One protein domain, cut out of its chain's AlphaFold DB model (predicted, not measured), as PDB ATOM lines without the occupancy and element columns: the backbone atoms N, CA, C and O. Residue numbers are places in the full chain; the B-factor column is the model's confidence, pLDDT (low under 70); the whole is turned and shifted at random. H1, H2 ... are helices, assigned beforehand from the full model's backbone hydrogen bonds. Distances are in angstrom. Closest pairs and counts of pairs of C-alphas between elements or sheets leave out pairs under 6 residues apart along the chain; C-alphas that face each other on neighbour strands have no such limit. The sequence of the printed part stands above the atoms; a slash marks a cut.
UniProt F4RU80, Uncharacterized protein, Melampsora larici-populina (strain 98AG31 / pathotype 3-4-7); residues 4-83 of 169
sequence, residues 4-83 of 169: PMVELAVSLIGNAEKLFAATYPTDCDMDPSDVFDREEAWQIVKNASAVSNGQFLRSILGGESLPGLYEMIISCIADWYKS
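This is residues 4 to 83 of the 169 residues of an uncharacterized protein of Melampsora larici-populina (strain 98AG31 / pathotype 3-4-7) (UniProt F4RU80). Long helix H1 is crossed steeply by H3, and H6 folds back along it; these three make a triangle, with short H4 and H5 away from H1 and short H2 beside H1. The printed part has 80 residues with six named helices, H1 to H6 in order, and no named strand: all helix. It is compact, radius of gyration of the C-alphas 12.2 A, spans 36 by 25 by 19 A.

The hub H1, residues 4 to 23, touches H3, residues 38 to 46, with residues 5 to 13 alone, at a steep tilt of 51 degrees, opposite ways; closest C-alphas Ala 9 and Ala 41, 5.5 A. It touches H6, residues 69 to 80, opposite ways, at 35.5 degrees, only just steep; closest C-alphas Leu 8 and Trp 80, 6.5 A. Its residues 16 to 21 alone touch H2, residues 32 to 35; closest C-alphas Glu 17 and Pro 32, 5.5 A. H4, residues 48 to 52, touches residues 74 to 78 of H6 alone; closest C-alphas Ala 48 and Ile 77, 6.6 A. H5, residues 57 to 61, touches H3; closest C-alphas Glu 40 and Leu 61, 6.3 A. Every O i to N i+4 pair is within hydrogen-bond range in H1, H3, H4, H5 and H6; H2 is too short for one.

H1 runs 28.5 A from C-alpha 4 at (125.049, 180.548, 146.940); H3 measures 12.3 A; H6 measures 16.2 A, to C-alpha 80 at (124.007, 188.656, 145.701).

The C-alphas farthest apart, Asp 27 and Asn 53, are 37.7 A apart. The printed part has no cut and no long link; pLDDT is under 70 at residues 63 to 64.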
ATOM      1  N   PRO A   4     124.968 179.096 147.127       90.38
ATOM      2  CA  PRO A   4     125.049 180.548 146.940       90.38
ATOM      3  C   PRO A   4     126.468 181.063 146.690       90.38
ATOM      4  O   PRO A   4     126.655 182.017 145.943       90.38
ATOM      5  N   MET A   5     127.489 180.447 147.293       91.19
ATOM      6  CA  MET A   5     128.880 180.864 147.080       91.19
ATOM      7  C   MET A   5     129.347 180.580 145.648       91.19
ATOM      8  O   MET A   5     130.125 181.349 145.086       91.19
ATOM      9  N   VAL A   6     128.864 179.488 145.046       92.38
ATOM     10  CA  VAL A   6     129.159 179.158 143.644       92.38
ATOM     11  C   VAL A   6     128.503 180.169 142.709       92.38
ATOM     12  O   VAL A   6     129.146 180.638 141.775       92.38
ATOM     13  N   GLU A   7     127.252 180.542 142.980       93.25
ATOM     14  CA  GLU A   7     126.527 181.553 142.204       93.25
ATOM     15  C   GLU A   7     127.246 182.909 142.205       93.25
ATOM     16  O   GLU A   7     127.416 183.514 141.143       93.25
ATOM     17  N   LEU A   8     127.730 183.364 143.369       94.62
ATOM     18  CA  LEU A   8     128.507 184.601 143.457       94.62
ATOM     19  C   LEU A   8     129.801 184.509 142.638       94.62
ATOM     20  O   LEU A   8     130.099 185.426 141.878       94.62
ATOM     21  N   ALA A   9     130.546 183.404 142.747       94.62
ATOM     22  CA  ALA A   9     131.785 183.212 141.993       94.62
ATOM     23  C   ALA A   9     131.549 183.287 140.474       94.62
ATOM     24  O   ALA A   9     132.274 183.978 139.763       94.62
ATOM     25  N   VAL A  10     130.506 182.608 139.986       93.94
ATOM     26  CA  VAL A  10     130.129 182.617 138.564       93.94
ATOM     27  C   VAL A  10     129.695 184.014 138.116       93.94
ATOM     28  O   VAL A  10     130.091 184.463 137.042       93.94
ATOM     29  N   SER A  11     128.925 184.721 138.946       94.75
ATOM     30  CA  SER A  11     128.457 186.079 138.644       94.75
ATOM     31  C   SER A  11     129.610 187.080 138.557       94.75
ATOM     32  O   SER A  11     129.632 187.908 137.649       94.75
ATOM     33  N   LEU A  12     130.590 186.977 139.460       95.25
ATOM     34  CA  LEU A  12     131.785 187.820 139.457       95.25
ATOM     35  C   LEU A  12     132.611 187.619 138.184       95.25
ATOM     36  O   LEU A  12     132.935 188.602 137.523       95.25
ATOM     37  N   ILE A  13     132.892 186.366 137.809       94.75
ATOM     38  CA  ILE A  13     133.653 186.047 136.590       94.75
ATOM     39  C   ILE A  13     132.914 186.571 135.353       94.75
ATOM     40  O   ILE A  13     133.478 187.334 134.574       94.75
ATOM     41  N   GLY A  14     131.623 186.258 135.210       93.69
ATOM     42  CA  GLY A  14     130.850 186.689 134.041       93.69
ATOM     43  C   GLY A  14     130.681 188.209 133.934       93.69
ATOM     44  O   GLY A  14     130.569 188.747 132.833       93.69
ATOM     45  N   ASN A  15     130.659 188.935 135.055       94.12
ATOM     46  CA  ASN A  15     130.630 190.399 135.038       94.12
ATOM     47  C   ASN A  15     132.015 191.008 134.780       94.12
ATOM     48  O   ASN A  15     132.095 192.035 134.106       94.12
ATOM     49  N   ALA A  16     133.092 190.369 135.242       92.62
ATOM     50  CA  ALA A  16     134.457 190.766 134.912       92.62
ATOM     51  C   ALA A  16     134.750 190.595 133.415       92.62
ATOM     52  O   ALA A  16     135.279 191.516 132.799       92.62
ATOM     53  N   GLU A  17     134.312 189.495 132.797       92.69
ATOM     54  CA  GLU A  17     134.419 189.276 131.346       92.69
ATOM     55  C   GLU A  17     133.705 190.373 130.542       92.69
ATOM     56  O   GLU A  17     134.248 190.907 129.574       92.69
ATOM     57  N   LYS A  18     132.499 190.773 130.972       93.12
ATOM     58  CA  LYS A  18     131.760 191.884 130.345       93.12
ATOM     59  C   LYS A  18     132.487 193.217 130.501       93.12
ATOM     60  O   LYS A  18     132.529 193.998 129.552       93.12
ATOM     61  N   LEU A  19     133.039 193.486 131.684       92.88
ATOM     62  CA  LEU A  19     133.804 194.705 131.948       92.88
ATOM     63  C   LEU A  19     135.090 194.745 131.110       92.88
ATOM     64  O   LEU A  19     135.430 195.789 130.552       92.88
ATOM     65  N   PHE A  20     135.764 193.604 130.974       91.88
ATOM     66  CA  PHE A  20     136.942 193.444 130.132       91.88
ATOM     67  C   PHE A  20     136.618 193.739 128.664       91.88
ATOM     68  O   PHE A  20     137.245 194.614 128.071       91.88
ATOM     69  N   ALA A  21     135.578 193.107 128.111       90.88
ATOM     70  CA  ALA A  21     135.147 193.327 126.729       90.88
ATOM     71  C   ALA A  21     134.725 194.785 126.454       90.88
ATOM     72  O   ALA A  21     134.924 195.298 125.355       90.88
ATOM     73  N   ALA A  22     134.160 195.472 127.453       90.94
ATOM     74  CA  ALA A  22     133.821 196.891 127.349       90.94
ATOM     75  C   ALA A  22     135.059 197.807 127.381       90.94
ATOM     76  O   ALA A  22     135.046 198.875 126.770       90.94
ATOM     77  N   THR A  23     136.113 197.403 128.093       89.25
ATOM     78  CA  THR A  23     137.346 198.190 128.250       89.25
ATOM     79  C   THR A  23     138.307 197.988 127.078       89.25
ATOM     80  O   THR A  23     138.944 198.944 126.635       89.25
ATOM     81  N   TYR A  24     138.365 196.772 126.534       88.56
ATOM     82  CA  TYR A  24     139.206 196.394 125.399       88.56
ATOM     83  C   TYR A  24     138.340 195.861 124.241       88.56
ATOM     84  O   TYR A  24     138.221 194.654 124.057       88.56
ATOM     85  N   PRO A  25     137.705 196.750 123.452       81.12
ATOM     86  CA  PRO A  25     136.777 196.360 122.384       81.12
ATOM     87  C   PRO A  25     137.455 195.865 121.091       81.12
ATOM     88  O   PRO A  25     136.773 195.406 120.178       81.12
ATOM     89  N   THR A  26     138.777 195.999 120.986       82.31
ATOM     90  CA  THR A  26     139.611 195.554 119.852       82.31
ATOM     91  C   THR A  26     140.569 194.462 120.307       82.31
ATOM     92  O   THR A  26     140.836 194.377 121.504       82.31
ATOM     93  N   ASP A  27     141.107 193.687 119.355       71.69
ATOM     94  CA  ASP A  27     142.061 192.600 119.613       71.69
ATOM     95  C   ASP A  27     143.141 193.036 120.617       71.69
ATOM     96  O   ASP A  27     143.944 193.939 120.366       71.69
ATOM     97  N   CYS A  28     143.086 192.407 121.786       81.38
ATOM     98  CA  CYS A  28     143.997 192.566 122.904       81.38
ATOM     99  C   CYS A  28     144.708 191.224 123.082       81.38
ATOM    100  O   CYS A  28     144.058 190.184 123.012       81.38
ATOM    101  N   ASP A  29     146.016 191.241 123.333       85.06
ATOM    102  CA  ASP A  29     146.793 190.018 123.592       85.06
ATOM    103  C   ASP A  29     146.544 189.437 125.002       85.06
ATOM    104  O   ASP A  29     147.154 188.434 125.364       85.06
ATOM    105  N   MET A  30     145.697 190.084 125.814       85.06
ATOM    106  CA  MET A  30     145.299 189.616 127.146       85.06
ATOM    107  C   MET A  30     143.921 188.965 127.097       85.06
ATOM    108  O   MET A  30     143.009 189.479 126.445       85.06
ATOM    109  N   ASP A  31     143.753 187.902 127.874       86.38
ATOM    110  CA  ASP A  31     142.464 187.269 128.111       86.38
ATOM    111  C   ASP A  31     141.801 187.839 129.380       86.38
ATOM    112  O   ASP A  31     142.482 188.293 130.305       86.38
ATOM    113  N   PRO A  32     140.461 187.775 129.508       86.06
ATOM    114  CA  PRO A  32     139.768 188.190 130.729       86.06
ATOM    115  C   PRO A  32     140.296 187.505 131.997       86.06
ATOM    116  O   PRO A  32     140.340 188.121 133.062       86.06
ATOM    117  N   SER A  33     140.732 186.248 131.880       87.00
ATOM    118  CA  SER A  33     141.309 185.480 132.984       87.00
ATOM    119  C   SER A  33     142.680 185.977 133.434       87.00
ATOM    120  O   SER A  33     143.073 185.656 134.546       87.00
ATOM    121  N   ASP A  34     143.399 186.750 132.617       86.00
ATOM    122  CA  ASP A  34     144.674 187.355 133.026       86.00
ATOM    123  C   ASP A  34     144.459 188.553 133.965       86.00
ATOM    124  O   ASP A  34     145.377 188.973 134.667       86.00
ATOM    125  N   VAL A  35     143.245 189.114 133.962       84.62
ATOM    126  CA  VAL A  35     142.865 190.310 134.726       84.62
ATOM    127  C   VAL A  35     141.996 189.973 135.932       84.62
ATOM    128  O   VAL A  35     142.070 190.665 136.946       84.62
ATOM    129  N   PHE A  36     141.125 188.971 135.798       90.12
ATOM    130  CA  PHE A  36     140.308 188.484 136.898       90.12
ATOM    131  C   PHE A  36     140.010 186.997 136.741       90.12
ATOM    132  O   PHE A  36     139.154 186.595 135.946       90.12
ATOM    133  N   ASP A  37     140.723 186.176 137.503       90.50
ATOM    134  CA  ASP A  37     140.641 184.727 137.382       90.50
ATOM    135  C   ASP A  37     139.669 184.090 138.391       90.50
ATOM    136  O   ASP A  37     138.998 184.729 139.213       90.50
ATOM    137  N   ARG A  38     139.563 182.764 138.316       91.62
ATOM    138  CA  ARG A  38     138.694 181.996 139.207       91.62
ATOM    139  C   ARG A  38     139.169 182.012 140.662       91.62
ATOM    140  O   ARG A  38     138.327 181.931 141.559       91.62
ATOM    141  N   GLU A  39     140.475 182.040 140.903       91.50
ATOM    142  CA  GLU A  39     141.026 182.045 142.259       91.50
ATOM    143  C   GLU A  39     140.744 183.391 142.929       91.50
ATOM    144  O   GLU A  39     140.256 183.422 144.056       91.50
ATOM    145  N   GLU A  40     140.926 184.493 142.212       91.00
ATOM    146  CA  GLU A  40     140.574 185.839 142.651       91.00
ATOM    147  C   GLU A  40     139.082 185.968 142.959       91.00
ATOM    148  O   GLU A  40     138.709 186.391 144.059       91.00
ATOM    149  N   ALA A  41     138.213 185.502 142.055       93.06
ATOM    150  CA  ALA A  41     136.775 185.432 142.306       93.06
ATOM    151  C   ALA A  41     136.461 184.652 143.592       93.06
ATOM    152  O   ALA A  41     135.589 185.032 144.378       93.06
ATOM    153  N   TRP A  42     137.202 183.577 143.850       93.12
ATOM    154  CA  TRP A  42     137.021 182.760 145.041       93.12
ATOM    155  C   TRP A  42     137.521 183.431 146.325       93.12
ATOM    156  O   TRP A  42     136.871 183.317 147.370       93.12
ATOM    157  N   GLN A  43     138.630 184.170 146.267       91.62
ATOM    158  CA  GLN A  43     139.098 184.994 147.383       91.62
ATOM    159  C   GLN A  43     138.065 186.065 147.744       91.62
ATOM    160  O   GLN A  43     137.796 186.277 148.928       91.62
ATOM    161  N   ILE A  44     137.414 186.675 146.749       92.56
ATOM    162  CA  ILE A  44     136.307 187.607 146.987       92.56
ATOM    163  C   ILE A  44     135.129 186.910 147.659       92.56
ATOM    164  O   ILE A  44     134.648 187.393 148.680       92.56
ATOM    165  N   VAL A  45     134.686 185.761 147.145       93.50
ATOM    166  CA  VAL A  45     133.534 185.029 147.701       93.50
ATOM    167  C   VAL A  45     133.759 184.657 149.167       93.50
ATOM    168  O   VAL A  45     132.879 184.866 150.002       93.50
ATOM    169  N   LYS A  46     134.954 184.162 149.507       91.56
ATOM    170  CA  LYS A  46     135.334 183.839 150.894       91.56
ATOM    171  C   LYS A  46     135.297 185.054 151.817       91.56
ATOM    172  O   LYS A  46     134.975 184.915 152.994       91.56
ATOM    173  N   ASN A  47     135.620 186.231 151.287       91.38
ATOM    174  CA  ASN A  47     135.709 187.479 152.037       91.38
ATOM    175  C   ASN A  47     134.516 188.419 151.779       91.38
ATOM    176  O   ASN A  47     134.572 189.580 152.177       91.38
ATOM    177  N   ALA A  48     133.421 187.948 151.167       90.94
ATOM    178  CA  ALA A  48     132.327 188.806 150.697       90.94
ATOM    179  C   ALA A  48     131.679 189.636 151.820       90.94
ATOM    180  O   ALA A  48     131.354 190.811 151.633       90.94
ATOM    181  N   SER A  49     131.576 189.053 153.018       88.62
ATOM    182  CA  SER A  49     131.122 189.757 154.223       88.62
ATOM    183  C   SER A  49     132.084 190.874 154.623       88.62
ATOM    184  O   SER A  49     131.666 191.996 154.896       88.62
ATOM    185  N   ALA A  50     133.388 190.609 154.605       87.81
ATOM    186  CA  ALA A  50     134.386 191.599 154.979       87.81
ATOM    187  C   ALA A  50     134.472 192.741 153.950       87.81
ATOM    188  O   ALA A  50     134.531 193.908 154.334       87.81
ATOM    189  N   VAL A  51     134.374 192.418 152.655       88.12
ATOM    190  CA  VAL A  51     134.271 193.402 151.563       88.12
ATOM    191  C   VAL A  51     133.042 194.293 151.750       88.12
ATOM    192  O   VAL A  51     133.152 195.515 151.684       88.12
ATOM    193  N   SER A  52     131.885 193.704 152.060       86.06
ATOM    194  CA  SER A  52     130.643 194.460 152.292       86.06
ATOM    195  C   SER A  52     130.702 195.350 153.531       86.06
ATOM    196  O   SER A  52     130.049 196.388 153.579       86.06
ATOM    197  N   ASN A  53     131.529 194.980 154.510       86.00
ATOM    198  CA  ASN A  53     131.803 195.770 155.709       86.00
ATOM    199  C   ASN A  53     132.916 196.817 155.508       86.00
ATOM    200  O   ASN A  53     133.377 197.420 156.478       86.00
ATOM    201  N   GLY A  54     133.350 197.055 154.267       79.75
ATOM    202  CA  GLY A  54     134.291 198.119 153.925       79.75
ATOM    203  C   GLY A  54     135.765 197.714 153.959       79.75
ATOM    204  O   GLY A  54     136.630 198.590 153.941       79.75
ATOM    205  N   GLN A  55     136.089 196.415 153.989       83.06
ATOM    206  CA  GLN A  55     137.472 195.982 153.791       83.06
ATOM    207  C   GLN A  55     137.933 196.305 152.363       83.06
ATOM    208  O   GLN A  55     137.250 196.021 151.380       83.06
ATOM    209  N   PHE A  56     139.133 196.878 152.245       81.44
ATOM    210  CA  PHE A  56     139.683 197.287 150.957       81.44
ATOM    211  C   PHE A  56     139.999 196.084 150.063       81.44
ATOM    212  O   PHE A  56     140.917 195.317 150.355       81.44
ATOM    213  N   LEU A  57     139.318 195.982 148.919       84.50
ATOM    214  CA  LEU A  57     139.547 194.956 147.890       84.50
ATOM    215  C   LEU A  57     141.005 194.857 147.429       84.50
ATOM    216  O   LEU A  57     141.497 193.762 147.175       84.50
ATOM    217  N   ARG A  58     141.734 195.980 147.417       84.69
ATOM    218  CA  ARG A  58     143.172 196.019 147.106       84.69
ATOM    219  C   ARG A  58     144.006 195.125 148.033       84.69
ATOM    220  O   ARG A  58     145.023 194.599 147.603       84.69
ATOM    221  N   SER A  59     143.584 194.946 149.287       81.94
ATOM    222  CA  SER A  59     144.260 194.048 150.237       81.94
ATOM    223  C   SER A  59     143.998 192.565 149.964       81.94
ATOM    224  O   SER A  59     144.776 191.730 150.410       81.94
ATOM    225  N   ILE A  60     142.918 192.250 149.243       81.50
ATOM    226  CA  ILE A  60     142.461 190.883 148.967       81.50
ATOM    227  C   ILE A  60     142.979 190.403 147.608       81.50
ATOM    228  O   ILE A  60     143.481 189.291 147.515       81.50
ATOM    229  N   LEU A  61     142.870 191.242 146.576       81.19
ATOM    230  CA  LEU A  61     143.268 190.904 145.205       81.19
ATOM    231  C   LEU A  61     144.736 191.241 144.909       81.19
ATOM    232  O   LEU A  61     145.374 190.585 144.098       81.19
ATOM    233  N   GLY A  62     145.307 192.237 145.592       73.44
ATOM    234  CA  GLY A  62     146.621 192.767 145.226       73.44
ATOM    235  C   GLY A  62     146.626 193.427 143.835       73.44
ATOM    236  O   GLY A  62     145.592 193.555 143.186       73.44
ATOM    237  N   GLY A  63     147.793 193.911 143.402       68.12
ATOM    238  CA  GLY A  63     148.042 194.274 141.999       68.12
ATOM    239  C   GLY A  63     147.387 195.547 141.440       68.12
ATOM    240  O   GLY A  63     146.829 196.395 142.153       68.12
ATOM    241  N   GLU A  64     147.545 195.692 140.123       66.19
ATOM    242  CA  GLU A  64     146.822 196.648 139.283       66.19
ATOM    243  C   GLU A  64     145.469 196.041 138.909       66.19
ATOM    244  O   GLU A  64     145.391 194.889 138.502       66.19
ATOM    245  N   SER A  65     144.394 196.809 139.083       76.06
ATOM    246  CA  SER A  65     143.036 196.378 138.753       76.06
ATOM    247  C   SER A  65     142.549 197.094 137.505       76.06
ATOM    248  O   SER A  65     142.870 198.263 137.276       76.06
ATOM    249  N   LEU A  66     141.723 196.397 136.725       83.69
ATOM    250  CA  LEU A  66     140.972 197.013 135.641       83.69
ATOM    251  C   LEU A  66     140.094 198.148 136.200       83.69
ATOM    252  O   LEU A  66     139.428 197.948 137.223       83.69
ATOM    253  N   PRO A  67     140.054 199.331 135.560       86.38
ATOM    254  CA  PRO A  67     139.150 200.398 135.974       86.38
ATOM    255  C   PRO A  67     137.701 199.899 136.060       86.38
ATOM    256  O   PRO A  67     137.200 199.269 135.132       86.38
ATOM    257  N   GLY A  68     137.022 200.166 137.178       88.62
ATOM    258  CA  GLY A  68     135.647 199.712 137.411       88.62
ATOM    259  C   GLY A  68     135.509 198.303 138.003       88.62
ATOM    260  O   GLY A  68     134.396 197.907 138.350       88.62
ATOM    261  N   LEU A  69     136.600 197.533 138.142       90.19
ATOM    262  CA  LEU A  69     136.546 196.161 138.665       90.19
ATOM    263  C   LEU A  69     136.069 196.123 140.118       90.19
ATOM    264  O   LEU A  69     135.261 195.277 140.490       90.19
ATOM    265  N   TYR A  70     136.543 197.051 140.948       90.81
ATOM    266  CA  TYR A  70     136.176 197.093 142.362       90.81
ATOM    267  C   TYR A  70     134.720 197.508 142.561       90.81
ATOM    268  O   TYR A  70     134.013 196.889 143.355       90.81
ATOM    269  N   GLU A  71     134.245 198.502 141.812       91.00
ATOM    270  CA  GLU A  71     132.842 198.907 141.806       91.00
ATOM    271  C   GLU A  71     131.939 197.758 141.340       91.00
ATOM    272  O   GLU A  71     130.906 197.498 141.959       91.00
ATOM    273  N   MET A  72     132.362 197.026 140.303       93.69
ATOM    274  CA  MET A  72     131.671 195.831 139.817       93.69
ATOM    275  C   MET A  72     131.579 194.759 140.906       93.69
ATOM    276  O   MET A  72     130.484 194.261 141.169       93.69
ATOM    277  N   ILE A  73     132.687 194.450 141.589       93.12
ATOM    278  CA  ILE A  73     132.712 193.465 142.678       93.12
ATOM    279  C   ILE A  73     131.756 193.877 143.802       93.12
ATOM    280  O   ILE A  73     130.939 193.067 144.239       93.12
ATOM    281  N   ILE A  74     131.825 195.132 144.255       92.56
ATOM    282  CA  ILE A  74     130.974 195.643 145.338       92.56
ATOM    283  C   ILE A  74     129.495 195.544 144.950       92.56
ATOM    284  O   ILE A  74     128.692 195.053 145.744       92.56
ATOM    285  N   SER A  75     129.134 195.956 143.730       93.50
ATOM    286  CA  SER A  75     127.755 195.847 143.238       93.50
ATOM    287  C   SER A  75     127.301 194.391 143.162       93.50
ATOM    288  O   SER A  75     126.219 194.061 143.635       93.50
ATOM    289  N   CYS A  76     128.145 193.506 142.628       94.56
ATOM    290  CA  CYS A  76     127.823 192.092 142.470       94.56
ATOM    291  C   CYS A  76     127.581 191.409 143.824       94.56
ATOM    292  O   CYS A  76     126.642 190.629 143.964       94.56
ATOM    293  N   ILE A  77     128.390 191.725 144.839       94.62
ATOM    294  CA  ILE A  77     128.193 191.220 146.201       94.62
ATOM    295  C   ILE A  77     126.904 191.792 146.808       94.62
ATOM    296  O   ILE A  77     126.125 191.051 147.406       94.62
ATOM    297  N   ALA A  78     126.653 193.094 146.645       93.69
ATOM    298  CA  ALA A  78     125.454 193.741 147.173       93.69
ATOM    299  C   ALA A  78     124.159 193.178 146.562       93.69
ATOM    300  O   ALA A  78     123.156 193.041 147.268       93.69
ATOM    301  N   ASP A  79     124.176 192.842 145.273       93.94
ATOM    302  CA  ASP A  79     123.052 192.204 144.588       93.94
ATOM    303  C   ASP A  79     122.903 190.738 145.000       93.94
ATOM    304  O   ASP A  79     121.789 190.275 145.241       93.94
ATOM    305  N   TRP A  80     124.016 190.026 145.191       95.06
ATOM    306  CA  TRP A  80     124.007 188.656 145.701       95.06
ATOM    307  C   TRP A  80     123.410 188.546 147.110       95.06
ATOM    308  O   TRP A  80     122.606 187.652 147.353       95.06
ATOM    309  N   TYR A  81     123.684 189.491 148.015       93.88
ATOM    310  CA  TYR A  81     123.038 189.531 149.339       93.88
ATOM    311  C   TYR A  81     121.510 189.661 149.283       93.88
ATOM    312  O   TYR A  81     120.821 189.339 150.251       93.88
ATOM    313  N   LYS A  82     120.975 190.152 148.162       93.94
ATOM    314  CA  LYS A  82     119.537 190.279 147.908       93.94
ATOM    315  C   LYS A  82     118.997 189.128 147.057       93.94
ATOM    316  O   LYS A  82     117.791 189.096 146.811       93.94
ATOM    317  N   SER A  83     119.850 188.222 146.573       93.56
ATOM    318  CA  SER A  83     119.429 187.121 145.713       93.56
ATOM    319  C   SER A  83     118.600 186.114 146.503       93.56
ATOM    320  O   SER A  83     118.848 185.852 147.683       93.56
TER     321      SER A  83